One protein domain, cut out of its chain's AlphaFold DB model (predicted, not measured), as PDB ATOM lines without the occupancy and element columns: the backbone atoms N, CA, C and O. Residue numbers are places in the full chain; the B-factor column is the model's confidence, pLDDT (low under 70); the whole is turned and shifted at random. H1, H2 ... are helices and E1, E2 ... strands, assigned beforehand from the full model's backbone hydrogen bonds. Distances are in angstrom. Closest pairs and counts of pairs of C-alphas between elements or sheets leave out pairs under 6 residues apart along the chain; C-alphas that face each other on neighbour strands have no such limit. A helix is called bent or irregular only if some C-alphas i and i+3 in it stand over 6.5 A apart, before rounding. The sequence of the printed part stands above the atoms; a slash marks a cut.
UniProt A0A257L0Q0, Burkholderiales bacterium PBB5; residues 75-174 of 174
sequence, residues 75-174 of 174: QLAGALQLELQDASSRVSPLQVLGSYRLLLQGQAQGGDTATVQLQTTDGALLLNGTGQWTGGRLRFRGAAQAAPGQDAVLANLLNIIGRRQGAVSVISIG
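Overview. This is residues 75 to 174 of the 174 residues of a protein of Burkholderiales bacterium PBB5 (UniProt A0A257L0Q0). One long, twisted sheet of seven antiparallel strands curls round the single helix H1, which covers one face near one end of the long strands; the other face is bare. The long strands E1 to E5 make the length, and short E7 and E6 extend the sheet beyond E5. The 100 printed residues are mostly strand, with order E1 E2 E3 E4 E5 H1 E6 E7 along the chain. The whole is only just compact, close to loose, with a radius of gyration of the C-alphas of 14.8 A and spans of 47 by 25 by 21 A.

Arrangement. The sheet runs E1 (75 to 89), E2 (98 to 106), E3 (113 to 123), E4 (125 to 134), E5 (137 to 146), E7 (168 to 173), E6 (163 to 165). E1 to E5 form a meander, each strand the antiparallel neighbour of the one before; N 82 and O 102 are 2.8 A apart, N 103 and O 117 2.8 A, N 116 and O 131 2.8 A, and N 130 and O 141 2.9 A. Between the antiparallel neighbours E5 and E7, N 142 and O 171 are within hydrogen-bond range at 2.9 A, and in the hairpin E6 and E7, N 170 and O 163 are within hydrogen-bond range at 2.9 A. H1 (151 to 161) is on the sheet, two layers in all; its C-alpha 158 is 5.9 A from that of Ser 169. E5, H1, E6 are a split strand-helix-strand unit, two strands running the same way with E7 between them, its crossover right-handed. H1 is irregular, with C-alphas 153 and 156 7.5 A apart, and 5 of 7 O i to N i+4 pairs within hydrogen-bond range.

Along the chain. E1 begins at C-alpha 75 (-2.506, 35.532, 25.936), bends by 87 degrees at residue 78 and spans 32.6 A. E3 spans 30.9 A, E5 28.7 A, E4 28.3 A and E2 26.7 A. H1 spans 14.0 A. E7 spans 16.4 A and ends at C-alpha 173 (-9.145, 40.927, 7.668).

Size, cuts and confidence. The C-alphas of Gln 109 and Ala 152, the two farthest apart, are 46.9 A apart. The printed part has no cut and no long link. Residues 108 to 110 are under 70 in pLDDT.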
ATOM      1  N   GLN A  75      -3.937  35.302  25.935       87.19
ATOM      2  CA  GLN A  75      -2.506  35.532  25.936       87.19
ATOM      3  C   GLN A  75      -1.834  34.424  25.131       87.19
ATOM      4  O   GLN A  75      -2.149  33.246  25.308       87.19
ATOM      5  N   LEU A  76      -0.938  34.808  24.230       88.38
ATOM      6  CA  LEU A  76      -0.204  33.896  23.363       88.38
ATOM      7  C   LEU A  76       1.291  34.032  23.650       88.38
ATOM      8  O   LEU A  76       1.813  35.148  23.703       88.38
ATOM      9  N   ALA A  77       1.987  32.904  23.776       88.81
ATOM     10  CA  ALA A  77       3.443  32.871  23.883       88.81
ATOM     11  C   ALA A  77       4.048  31.738  23.047       88.81
ATOM     12  O   ALA A  77       3.425  30.700  22.815       88.81
ATOM     13  N   GLY A  78       5.285  31.948  22.597       90.25
ATOM     14  CA  GLY A  78       6.007  30.995  21.755       90.25
ATOM     15  C   GLY A  78       5.621  31.081  20.277       90.25
ATOM     16  O   GLY A  78       5.126  32.108  19.814       90.25
ATOM     17  N   ALA A  79       5.871  30.014  19.519       91.31
ATOM     18  CA  ALA A  79       5.660  30.001  18.070       91.31
ATOM     19  C   ALA A  79       4.879  28.770  17.610       91.31
ATOM     20  O   ALA A  79       5.121  27.662  18.080       91.31
ATOM     21  N   LEU A  80       3.974  28.945  16.654       92.81
ATOM     22  CA  LEU A  80       3.237  27.869  16.000       92.81
ATOM     23  C   LEU A  80       3.414  28.001  14.488       92.81
ATOM     24  O   LEU A  80       3.093  29.036  13.906       92.81
ATOM     25  N   GLN A  81       3.916  26.946  13.858       95.12
ATOM     26  CA  GLN A  81       4.011  26.828  12.412       95.12
ATOM     27  C   GLN A  81       2.895  25.914  11.911       95.12
ATOM     28  O   GLN A  81       2.746  24.786  12.380       95.12
ATOM     29  N   LEU A  82       2.127  26.404  10.946       95.00
ATOM     30  CA  LEU A  82       1.134  25.643  10.207       95.00
ATOM     31  C   LEU A  82       1.588  25.531   8.755       95.00
ATOM     32  O   LEU A  82       1.965  26.525   8.137       95.00
ATOM     33  N   GLU A  83       1.539  24.331   8.202       96.31
ATOM     34  CA  GLU A  83       1.839  24.076   6.799       96.31
ATOM     35  C   GLU A  83       0.626  23.451   6.133       96.31
ATOM     36  O   GLU A  83       0.106  22.442   6.602       96.31
ATOM     37  N   LEU A  84       0.170  24.053   5.042       96.94
ATOM     38  CA  LEU A  84      -0.858  23.482   4.190       96.94
ATOM     39  C   LEU A  84      -0.170  22.941   2.941       96.94
ATOM     40  O   LEU A  84       0.282  23.724   2.112       96.94
ATOM     41  N   GLN A  85      -0.067  21.620   2.841       97.00
ATOM     42  CA  GLN A  85       0.554  20.928   1.711       97.00
ATOM     43  C   GLN A  85      -0.507  20.523   0.691       97.00
ATOM     44  O   GLN A  85      -1.601  20.100   1.083       97.00
ATOM     45  N   ASP A  86      -0.154  20.624  -0.590       96.69
ATOM     46  CA  ASP A  86      -0.994  20.231  -1.728       96.69
ATOM     47  C   ASP A  86      -2.411  20.809  -1.631       96.69
ATOM     48  O   ASP A  86      -3.422  20.118  -1.787       96.69
ATOM     49  N   ALA A  87      -2.481  22.100  -1.306       96.94
ATOM     50  CA  ALA A  87      -3.732  22.805  -1.143       96.94
ATOM     51  C   ALA A  87      -4.541  22.731  -2.435       96.94
ATOM     52  O   ALA A  87      -4.025  22.980  -3.524       96.94
ATOM     53  N   SER A  88      -5.832  22.474  -2.313       96.56
ATOM     54  CA  SER A  88      -6.771  22.506  -3.433       96.56
ATOM     55  C   SER A  88      -8.026  23.272  -3.040       96.56
ATOM     56  O   SER A  88      -8.250  23.544  -1.862       96.56
ATOM     57  N   SER A  89      -8.833  23.683  -4.014       94.75
ATOM     58  CA  SER A  89     -10.069  24.420  -3.755       94.75
ATOM     59  C   SER A  89     -11.128  24.046  -4.773       94.75
ATOM     60  O   SER A  89     -10.850  23.983  -5.968       94.75
ATOM     61  N   ARG A  90     -12.368  23.872  -4.309       92.38
ATOM     62  CA  ARG A  90     -13.511  23.553  -5.179       92.38
ATOM     63  C   ARG A  90     -13.859  24.660  -6.172       92.38
ATOM     64  O   ARG A  90     -14.544  24.394  -7.151       92.38
ATOM     65  N   VAL A  91     -13.421  25.892  -5.915       92.44
ATOM     66  CA  VAL A  91     -13.701  27.049  -6.781       92.44
ATOM     67  C   VAL A  91     -12.563  27.343  -7.769       92.44
ATOM     68  O   VAL A  91     -12.592  28.379  -8.438       92.44
ATOM     69  N   SER A  92     -11.575  26.442  -7.871       93.81
ATOM     70  CA  SER A  92     -10.488  26.493  -8.853       93.81
ATOM     71  C   SER A  92     -10.505  25.264  -9.773       93.81
ATOM     72  O   SER A  92     -10.782  24.164  -9.299       93.81
ATOM     73  N   PRO A  93     -10.162  25.408 -11.066       92.69
ATOM     74  CA  PRO A  93      -9.968  24.271 -11.969       92.69
ATOM     75  C   PRO A  93      -8.681  23.483 -11.686       92.69
ATOM     76  O   PRO A  93      -8.533  22.362 -12.168       92.69
ATOM     77  N   LEU A  94      -7.718  24.072 -10.965       94.19
ATOM     78  CA  LEU A  94      -6.446  23.412 -10.674       94.19
ATOM     79  C   LEU A  94      -6.625  22.313  -9.624       94.19
ATOM     80  O   LEU A  94      -7.218  22.542  -8.570       94.19
ATOM     81  N   GLN A  95      -6.031  21.145  -9.883       93.94
ATOM     82  CA  GLN A  95      -6.016  20.038  -8.921       93.94
ATOM     83  C   GLN A  95      -5.219  20.395  -7.659       93.94
ATOM     84  O   GLN A  95      -5.642  20.063  -6.556       93.94
ATOM     85  N   VAL A  96      -4.096  21.103  -7.828       96.00
ATOM     86  CA  VAL A  96      -3.237  21.601  -6.749       96.00
ATOM     87  C   VAL A  96      -2.961  23.083  -6.987       96.00
ATOM     88  O   VAL A  96      -2.495  23.483  -8.053       96.00
ATOM     89  N   LEU A  97      -3.279  23.905  -5.993       97.31
ATOM     90  CA  LEU A  97      -3.013  25.340  -5.962       97.31
ATOM     91  C   LEU A  97      -1.582  25.639  -5.524       97.31
ATOM     92  O   LEU A  97      -0.964  26.557  -6.065       97.31
ATOM     93  N   GLY A  98      -1.079  24.880  -4.553       97.31
ATOM     94  CA  GLY A  98       0.253  25.056  -3.995       97.31
ATOM     95  C   GLY A  98       0.382  24.589  -2.554       97.31
ATOM     96  O   GLY A  98      -0.536  23.999  -1.987       97.31
ATOM     97  N   SER A  99       1.531  24.889  -1.966       97.88
ATOM     98  CA  SER A  99       1.834  24.665  -0.560       97.88
ATOM     99  C   SER A  99       2.153  25.987   0.133       97.88
ATOM    100  O   SER A  99       2.791  26.878  -0.436       97.88
ATOM    101  N   TYR A 100       1.700  26.116   1.377       97.69
ATOM    102  CA  TYR A 100       1.753  27.362   2.136       97.69
ATOM    103  C   TYR A 100       2.271  27.135   3.543       97.69
ATOM    104  O   TYR A 100       1.982  26.117   4.171       97.69
ATOM    105  N   ARG A 101       2.965  28.141   4.071       97.31
ATOM    106  CA  ARG A 101       3.396  28.190   5.464       97.31
ATOM    107  C   ARG A 101       2.805  29.414   6.143       97.31
ATOM    108  O   ARG A 101       2.953  30.534   5.655       97.31
ATOM    109  N   LEU A 102       2.176  29.184   7.289       96.44
ATOM    110  CA  LEU A 102       1.718  30.211   8.206       96.44
ATOM    111  C   LEU A 102       2.518  30.110   9.504       96.44
ATOM    112  O   LEU A 102       2.608  29.044  10.108       96.44
ATOM    113  N   LEU A 103       3.098  31.224   9.933       95.81
ATOM    114  CA  LEU A 103       3.824  31.334  11.189       95.81
ATOM    115  C   LEU A 103       3.081  32.288  12.124       95.81
ATOM    116  O   LEU A 103       2.814  33.433  11.763       95.81
ATOM    117  N   LEU A 104       2.758  31.806  13.319       94.12
ATOM    118  CA  LEU A 104       2.183  32.578  14.413       94.12
ATOM    119  C   LEU A 104       3.237  32.710  15.517       94.12
ATOM    120  O   LEU A 104       3.761  31.697  15.977       94.12
ATOM    121  N   GLN A 105       3.543  33.931  15.953       93.44
ATOM    122  CA  GLN A 105       4.519  34.181  17.021       93.44
ATOM    123  C   GLN A 105       3.891  35.052  18.108       93.44
ATOM    124  O   GLN A 105       3.572  36.218  17.874       93.44
ATOM    125  N   GLY A 106       3.698  34.478  19.292       90.56
ATOM    126  CA  GLY A 106       3.285  35.197  20.492       90.56
ATOM    127  C   GLY A 106       4.467  35.883  21.178       90.56
ATOM    128  O   GLY A 106       5.631  35.547  20.950       90.56
ATOM    129  N   GLN A 107       4.177  36.844  22.049       82.81
ATOM    130  CA  GLN A 107       5.214  37.525  22.822       82.81
ATOM    131  C   GLN A 107       5.831  36.590  23.875       82.81
ATOM    132  O   GLN A 107       5.132  35.817  24.527       82.81
ATOM    133  N   ALA A 108       7.147  36.691  24.086       68.06
ATOM    134  CA  ALA A 108       7.898  35.786  24.964       68.06
ATOM    135  C   ALA A 108       7.432  35.790  26.435       68.06
ATOM    136  O   ALA A 108       7.562  34.778  27.113       68.06
ATOM    137  N   GLN A 109       6.881  36.905  26.926       68.56
ATOM    138  CA  GLN A 109       6.395  37.036  28.308       68.56
ATOM    139  C   GLN A 109       4.899  36.721  28.473       68.56
ATOM    140  O   GLN A 109       4.367  36.904  29.563       68.56
ATOM    141  N   GLY A 110       4.224  36.243  27.420       65.44
ATOM    142  CA  GLY A 110       2.770  36.104  27.415       65.44
ATOM    143  C   GLY A 110       2.110  37.473  27.294       65.44
ATOM    144  O   GLY A 110       2.092  38.274  28.223       65.44
ATOM    145  N   GLY A 111       1.583  37.762  26.111       79.00
ATOM    146  CA  GLY A 111       0.887  39.012  25.823       79.00
ATOM    147  C   GLY A 111      -0.389  38.744  25.053       79.00
ATOM    148  O   GLY A 111      -0.587  37.653  24.522       79.00
ATOM    149  N   ASP A 112      -1.257  39.741  24.963       85.25
ATOM    150  CA  ASP A 112      -2.479  39.659  24.162       85.25
ATOM    151  C   ASP A 112      -2.229  39.897  22.668       85.25
ATOM    152  O   ASP A 112      -3.189  40.011  21.900       85.25
ATOM    153  N   THR A 113      -0.952  39.960  22.261       89.69
ATOM    154  CA  THR A 113      -0.537  40.171  20.881       89.69
ATOM    155  C   THR A 113       0.275  39.008  20.313       89.69
ATOM    156  O   THR A 113       1.095  38.391  20.996       89.69
ATOM    157  N   ALA A 114       0.057  38.724  19.032       93.19
ATOM    158  CA  ALA A 114       0.862  37.796  18.252       93.19
ATOM    159  C   ALA A 114       1.018  38.296  16.814       93.19
ATOM    160  O   ALA A 114       0.112  38.924  16.262       93.19
ATOM    161  N   THR A 115       2.153  38.010  16.182       95.25
ATOM    162  CA  THR A 115       2.353  38.260  14.752       95.25
ATOM    163  C   THR A 115       1.938  37.038  13.948       95.25
ATOM    164  O   THR A 115       2.109  35.899  14.379       95.25
ATOM    165  N   VAL A 116       1.379  37.281  12.768       96.62
ATOM    166  CA  VAL A 116       1.007  36.255  11.791       96.62
ATOM    167  C   VAL A 116       1.751  36.547  10.501       96.62
ATOM    168  O   VAL A 116       1.774  37.689  10.048       96.62
ATOM    169  N   GLN A 117       2.340  35.530   9.891       97.56
ATOM    170  CA  GLN A 117       2.982  35.623   8.585       97.56
ATOM    171  C   GLN A 117       2.488  34.476   7.716       97.56
ATOM    172  O   GLN A 117       2.439  33.342   8.178       97.56
ATOM    173  N   LEU A 118       2.118  34.772   6.475       97.62
ATOM    174  CA  LEU A 118       1.701  33.799   5.473       97.62
ATOM    175  C   LEU A 118       2.627  33.917   4.271       97.62
ATOM    176  O   LEU A 118       2.872  35.023   3.785       97.62
ATOM    177  N   GLN A 119       3.088  32.784   3.761       97.81
ATOM    178  CA  GLN A 119       3.880  32.730   2.542       97.81
ATOM    179  C   GLN A 119       3.611  31.457   1.748       97.81
ATOM    180  O   GLN A 119       3.264  30.410   2.302       97.81
ATOM    181  N   THR A 120       3.826  31.552   0.443       97.88
ATOM    182  CA  THR A 120       3.839  30.405  -0.464       97.88
ATOM    183  C   THR A 120       5.194  29.743  -0.410       97.88
ATOM    184  O   THR A 120       6.218  30.420  -0.471       97.88
ATOM    185  N   THR A 121       5.193  28.424  -0.283       97.12
ATOM    186  CA  THR A 121       6.405  27.617  -0.398       97.12
ATOM    187  C   THR A 121       6.521  26.997  -1.782       97.12
ATOM    188  O   THR A 121       7.635  26.823  -2.257       97.12
ATOM    189  N   ASP A 122       5.391  26.686  -2.425       97.00
ATOM    190  CA  ASP A 122       5.342  26.145  -3.785       97.00
ATOM    191  C   ASP A 122       3.961  26.370  -4.429       97.00
ATOM    192  O   ASP A 122       2.969  26.497  -3.712       97.00
ATOM    193  N   GLY A 123       3.882  26.384  -5.763       96.44
ATOM    194  CA  GLY A 123       2.620  26.284  -6.503       96.44
ATOM    195  C   GLY A 123       2.199  27.489  -7.348       96.44
ATOM    196  O   GLY A 123       2.894  28.495  -7.479       96.44
ATOM    197  N   ALA A 124       1.022  27.346  -7.962       96.44
ATOM    198  CA  ALA A 124       0.465  28.264  -8.951       96.44
ATOM    199  C   ALA A 124      -0.269  29.466  -8.342       96.44
ATOM    200  O   ALA A 124      -0.356  30.512  -8.981       96.44
ATOM    201  N   LEU A 125      -0.827  29.333  -7.139       97.25
ATOM    202  CA  LEU A 125      -1.419  30.453  -6.410       97.25
ATOM    203  C   LEU A 125      -0.394  30.980  -5.410       97.25
ATOM    204  O   LEU A 125      -0.107  30.326  -4.409       97.25
ATOM    205  N   LEU A 126       0.108  32.182  -5.670       97.62
ATOM    206  CA  LEU A 126       1.070  32.880  -4.834       97.62
ATOM    207  C   LEU A 126       0.323  33.725  -3.797       97.62
ATOM    208  O   LEU A 126      -0.325  34.715  -4.126       97.62
ATOM    209  N   LEU A 127       0.425  33.316  -2.542       97.06
ATOM    210  CA  LEU A 127      -0.049  33.998  -1.345       97.06
ATOM    211  C   LEU A 127       1.122  34.535  -0.520       97.06
ATOM    212  O   LEU A 127       2.080  33.811  -0.227       97.06
ATOM    213  N   ASN A 128       1.003  35.775  -0.072       97.38
ATOM    214  CA  ASN A 128       1.869  36.358   0.941       97.38
ATOM    215  C   ASN A 128       1.080  37.319   1.832       97.38
ATOM    216  O   ASN A 128       0.090  37.916   1.416       97.38
ATOM    217  N   GLY A 129       1.508  37.494   3.074       97.25
ATOM    218  CA  GLY A 129       0.880  38.476   3.943       97.25
ATOM    219  C   GLY A 129       1.406  38.462   5.356       97.25
ATOM    220  O   GLY A 129       2.100  37.541   5.786       97.25
ATOM    221  N   THR A 130       1.049  39.503   6.088       97.75
ATOM    222  CA  THR A 130       1.388  39.662   7.493       97.75
ATOM    223  C   THR A 130       0.188  40.191   8.261       97.75
ATOM    224  O   THR A 130      -0.716  40.836   7.725       97.75
ATOM    225  N   GLY A 131       0.153  39.894   9.550       96.06
ATOM    226  CA  GLY A 131      -0.921  40.322  10.419       96.06
ATOM    227  C   GLY A 131      -0.497  40.406  11.867       96.06
ATOM    228  O   GLY A 131       0.581  39.964  12.265       96.06
ATOM    229  N   GLN A 132      -1.385  40.990  12.651       94.81
ATOM    230  CA  GLN A 132      -1.291  41.075  14.093       94.81
ATOM    231  C   GLN A 132      -2.607  40.592  14.677       94.81
ATOM    232  O   GLN A 132      -3.683  41.075  14.321       94.81
ATOM    233  N   TRP A 133      -2.515  39.630  15.576       90.88
ATOM    234  CA  TRP A 133      -3.601  39.275  16.461       90.88
ATOM    235  C   TRP A 133      -3.459  40.137  17.707       90.88
ATOM    236  O   TRP A 133      -2.401  40.099  18.323       90.88
ATOM    237  N   THR A 134      -4.481  40.909  18.075       89.62
ATOM    238  CA  THR A 134      -4.530  41.632  19.353       89.62
ATOM    239  C   THR A 134      -5.895  41.473  20.022       89.62
ATOM    240  O   THR A 134      -6.933  41.601  19.371       89.62
ATOM    241  N   GLY A 135      -5.921  41.143  21.317       82.69
ATOM    242  CA  GLY A 135      -7.156  41.118  22.114       82.69
ATOM    243  C   GLY A 135      -8.285  40.257  21.524       82.69
ATOM    244  O   GLY A 135      -9.449  40.652  21.555       82.69
ATOM    245  N   GLY A 136      -7.954  39.108  20.924       81.25
ATOM    246  CA  GLY A 136      -8.945  38.223  20.295       81.25
ATOM    247  C   GLY A 136      -9.325  38.570  18.846       81.25
ATOM    248  O   GLY A 136     -10.068  37.807  18.238       81.25
ATOM    249  N   ARG A 137      -8.816  39.666  18.268       88.75
ATOM    250  CA  ARG A 137      -9.087  40.066  16.876       88.75
ATOM    251  C   ARG A 137      -7.846  39.932  16.004       88.75
ATOM    252  O   ARG A 137      -6.758  40.334  16.406       88.75
ATOM    253  N   LEU A 138      -8.025  39.416  14.791       91.31
ATOM    254  CA  LEU A 138      -6.970  39.315  13.786       91.31
ATOM    255  C   LEU A 138      -7.066  40.482  12.804       91.31
ATOM    256  O   LEU A 138      -8.050  40.607  12.082       91.31
ATOM    257  N   ARG A 139      -6.005  41.285  12.724       95.31
ATOM    258  CA  ARG A 139      -5.784  42.244  11.640       95.31
ATOM    259  C   ARG A 139      -4.747  41.679  10.690       95.31
ATOM    260  O   ARG A 139      -3.567  41.648  11.023       95.31
ATOM    261  N   PHE A 140      -5.169  41.234   9.517       96.12
ATOM    262  CA  PHE A 140      -4.293  40.612   8.529       96.12
ATOM    263  C   PHE A 140      -4.366  41.359   7.202       96.12
ATOM    264  O   PHE A 140      -5.447  41.748   6.760       96.12
ATOM    265  N   ARG A 141      -3.212  41.539   6.559       96.88
ATOM    266  CA  ARG A 141      -3.091  42.081   5.209       96.88
ATOM    267  C   ARG A 141      -2.208  41.174   4.377       96.88
ATOM    268  O   ARG A 141      -1.083  40.865   4.758       96.88
ATOM    269  N   GLY A 142      -2.709  40.793   3.216       96.69
ATOM    270  CA  GLY A 142      -1.972  39.959   2.285       96.69
ATOM    271  C   GLY A 142      -2.322  40.256   0.842       96.69
ATOM    272  O   GLY A 142      -3.221  41.046   0.543       96.69
ATOM    273  N   ALA A 143      -1.603  39.596  -0.045       96.50
ATOM    274  CA  ALA A 143      -1.859  39.583  -1.464       96.50
ATOM    275  C   ALA A 143      -1.915  38.136  -1.962       96.50
ATOM    276  O   ALA A 143      -1.239  37.238  -1.459       96.50
ATOM    277  N   ALA A 144      -2.780  37.934  -2.944       96.88
ATOM    278  CA  ALA A 144      -2.916  36.716  -3.710       96.88
ATOM    279  C   ALA A 144      -2.740  37.053  -5.186       96.88
ATOM    280  O   ALA A 144      -3.349  37.998  -5.687       96.88
ATOM    281  N   GLN A 145      -1.936  36.281  -5.897       96.38
ATOM    282  CA  GLN A 145      -1.744  36.426  -7.334       96.38
ATOM    283  C   GLN A 145      -1.503  35.056  -7.965       96.38
ATOM    284  O   GLN A 145      -1.153  34.096  -7.281       96.38
ATOM    285  N   ALA A 146      -1.709  34.956  -9.271       96.81
ATOM    286  CA  ALA A 146      -1.346  33.759 -10.009       96.81
ATOM    287  C   ALA A 146       0.155  33.771 -10.335       96.81
ATOM    288  O   ALA A 146       0.762  34.829 -10.518       96.81
ATOM    289  N   ALA A 147       0.755  32.590 -10.422       95.75
ATOM    290  CA  ALA A 147       2.027  32.406 -11.097       95.75
ATOM    291  C   ALA A 147       1.865  32.694 -12.606       95.75
ATOM    292  O   ALA A 147       0.757  32.543 -13.138       95.75
ATOM    293  N   PRO A 148       2.945  33.075 -13.314       92.88
ATOM    294  CA  PRO A 148       2.879  33.391 -14.739       92.88
ATOM    295  C   PRO A 148       2.197  32.288 -15.557       92.88
ATOM    296  O   PRO A 148       2.560  31.117 -15.462       92.88
ATOM    297  N   GLY A 149       1.204  32.669 -16.363       92.69
ATOM    298  CA  GLY A 149       0.455  31.746 -17.224       92.69
ATOM    299  C   GLY A 149      -0.764  31.095 -16.564       92.69
ATOM    300  O   GLY A 149      -1.530  30.433 -17.257       92.69
ATOM    301  N   GLN A 150      -0.989  31.316 -15.264       94.81
ATOM    302  CA  GLN A 150      -2.125  30.749 -14.523       94.81
ATOM    303  C   GLN A 150      -3.229  31.773 -14.213       94.81
ATOM    304  O   GLN A 150      -4.238  31.430 -13.594       94.81
ATOM    305  N   ASP A 151      -3.079  33.022 -14.663       91.94
ATOM    306  CA  ASP A 151      -3.991  34.134 -14.374       91.94
ATOM    307  C   ASP A 151      -5.445  33.846 -14.756       91.94
ATOM    308  O   ASP A 151      -6.354  34.080 -13.958       91.94
ATOM    309  N   ALA A 152      -5.669  33.313 -15.961       92.25
ATOM    310  CA  ALA A 152      -7.010  33.017 -16.463       92.25
ATOM    311  C   ALA A 152      -7.681  31.890 -15.664       92.25
ATOM    312  O   ALA A 152      -8.853  31.989 -15.307       92.25
ATOM    313  N   VAL A 153      -6.918  30.843 -15.334       93.56
ATOM    314  CA  VAL A 153      -7.402  29.669 -14.593       93.56
ATOM    315  C   VAL A 153      -7.745  30.042 -13.148       93.56
ATOM    316  O   VAL A 153      -8.741  29.574 -12.599       93.56
ATOM    317  N   LEU A 154      -6.953  30.927 -12.540       95.62
ATOM    318  CA  LEU A 154      -7.127  31.364 -11.155       95.62
ATOM    319  C   LEU A 154      -8.003  32.612 -10.996       95.62
ATOM    320  O   LEU A 154      -8.266  33.025  -9.866       95.62
ATOM    321  N   ALA A 155      -8.497  33.205 -12.087       92.88
ATOM    322  CA  ALA A 155      -9.233  34.468 -12.053       92.88
ATOM    323  C   ALA A 155     -10.433  34.441 -11.091       92.88
ATOM    324  O   ALA A 155     -10.608  35.376 -10.305       92.88
ATOM    325  N   ASN A 156     -11.220  33.358 -11.117       92.56
ATOM    326  CA  ASN A 156     -12.378  33.175 -10.242       92.56
ATOM    327  C   ASN A 156     -11.981  33.064  -8.762       92.56
ATOM    328  O   ASN A 156     -12.537  33.758  -7.917       92.56
ATOM    329  N   LEU A 157     -10.978  32.241  -8.450       93.19
ATOM    330  CA  LEU A 157     -10.489  32.081  -7.080       93.19
ATOM    331  C   LEU A 157      -9.965  33.411  -6.517       93.19
ATOM    332  O   LEU A 157     -10.289  33.786  -5.391       93.19
ATOM    333  N   LEU A 158      -9.200  34.149  -7.320       94.38
ATOM    334  CA  LEU A 158      -8.656  35.457  -6.960       94.38
ATOM    335  C   LEU A 158      -9.760  36.487  -6.653       94.38
ATOM    336  O   LEU A 158      -9.614  37.265  -5.714       94.38
ATOM    337  N   ASN A 159     -10.893  36.439  -7.369       91.69
ATOM    338  CA  ASN A 159     -12.072  37.266  -7.069       91.69
ATOM    339  C   ASN A 159     -12.724  36.934  -5.715       91.69
ATOM    340  O   ASN A 159     -13.308  37.817  -5.094       91.69
ATOM    341  N   ILE A 160     -12.662  35.675  -5.274       90.94
ATOM    342  CA  ILE A 160     -13.295  35.213  -4.028       90.94
ATOM    343  C   ILE A 160     -12.409  35.512  -2.811       90.94
ATOM    344  O   ILE A 160     -12.915  35.869  -1.750       90.94
ATOM    345  N   ILE A 161     -11.088  35.363  -2.952       89.06
ATOM    346  CA  ILE A 161     -10.132  35.498  -1.842       89.06
ATOM    347  C   ILE A 161      -9.963  36.956  -1.388       89.06
ATOM    348  O   ILE A 161      -9.735  37.213  -0.204       89.06
ATOM    349  N   GLY A 162     -10.046  37.922  -2.303       90.69
ATOM    350  CA  GLY A 162      -9.791  39.317  -1.970       90.69
ATOM    351  C   GLY A 162     -10.277  40.301  -3.021       90.69
ATOM    352  O   GLY A 162     -10.832  39.943  -4.056       90.69
ATOM    353  N   ARG A 163     -10.043  41.588  -2.762       92.44
ATOM    354  CA  ARG A 163     -10.409  42.654  -3.697       92.44
ATOM    355  C   ARG A 163      -9.350  42.771  -4.789       92.44
ATOM    356  O   ARG A 163      -8.190  43.065  -4.489       92.44
ATOM    357  N   ARG A 164      -9.753  42.613  -6.051       88.75
ATOM    358  CA  ARG A 164      -8.844  42.737  -7.197       88.75
ATOM    359  C   ARG A 164      -8.294  44.151  -7.366       88.75
ATOM    360  O   ARG A 164      -9.019  45.141  -7.294       88.75
ATOM    361  N   GLN A 165      -6.996  44.211  -7.623       89.25
ATOM    362  CA  GLN A 165      -6.203  45.380  -7.983       89.25
ATOM    363  C   GLN A 165      -5.288  44.951  -9.139       89.25
ATOM    364  O   GLN A 165      -4.124  44.600  -8.955       89.25
ATOM    365  N   GLY A 166      -5.865  44.879 -10.343       88.38
ATOM    366  CA  GLY A 166      -5.194  44.323 -11.519       88.38
ATOM    367  C   GLY A 166      -4.977  42.807 -11.410       88.38
ATOM    368  O   GLY A 166      -5.932  42.043 -11.228       88.38
ATOM    369  N   ALA A 167      -3.720  42.374 -11.539       87.25
ATOM    370  CA  ALA A 167      -3.311  40.968 -11.431       87.25
ATOM    371  C   ALA A 167      -3.253  40.461  -9.975       87.25
ATOM    372  O   ALA A 167      -3.298  39.256  -9.737       87.25
ATOM    373  N   VAL A 168      -3.207  41.377  -9.003       92.75
ATOM    374  CA  VAL A 168      -3.115  41.058  -7.575       92.75
ATOM    375  C   VAL A 168      -4.483  41.195  -6.918       92.75
ATOM    376  O   VAL A 168      -5.251  42.106  -7.219       92.75
ATOM    377  N   SER A 169      -4.795  40.301  -5.990       94.56
ATOM    378  CA  SER A 169      -5.989  40.347  -5.147       94.56
ATOM    379  C   SER A 169      -5.573  40.605  -3.713       94.56
ATOM    380  O   SER A 169      -4.820  39.836  -3.126       94.56
ATOM    381  N   VAL A 170      -6.035  41.715  -3.150       95.12
ATOM    382  CA  VAL A 170      -5.649  42.124  -1.799       95.12
ATOM    383  C   VAL A 170      -6.612  41.537  -0.783       95.12
ATOM    384  O   VAL A 170      -7.828  41.709  -0.880       95.12
ATOM    385  N   ILE A 171      -6.033  40.870   0.208       93.44
ATOM    386  CA  ILE A 171      -6.711  40.245   1.336       93.44
ATOM    387  C   ILE A 171      -6.596  41.198   2.521       93.44
ATOM    388  O   ILE A 171      -5.496  41.620   2.878       93.44
ATOM    389  N   SER A 172      -7.722  41.529   3.144       92.44
ATOM    390  CA  SER A 172      -7.749  42.317   4.374       92.44
ATOM    391  C   SER A 172      -8.766  41.723   5.337       92.44
ATOM    392  O   SER A 172      -9.931  41.574   4.983       92.44
ATOM    393  N   ILE A 173      -8.322  41.416   6.553       88.06
ATOM    394  CA  ILE A 173      -9.145  40.927   7.668       88.06
ATOM    395  C   ILE A 173      -8.931  41.904   8.828       88.06
ATOM    396  O   ILE A 173      -7.791  42.325   9.046       88.06
ATOM    397  N   GLY A 174      -9.987  42.305   9.538       81.12
ATOM    398  CA  GLY A 174      -9.907  43.266  10.644       81.12
ATOM    399  C   GLY A 174     -11.081  43.195  11.603       81.12
ATOM    400  O   GLY A 174     -12.089  42.550  11.245       81.12
TER     401      GLY A 174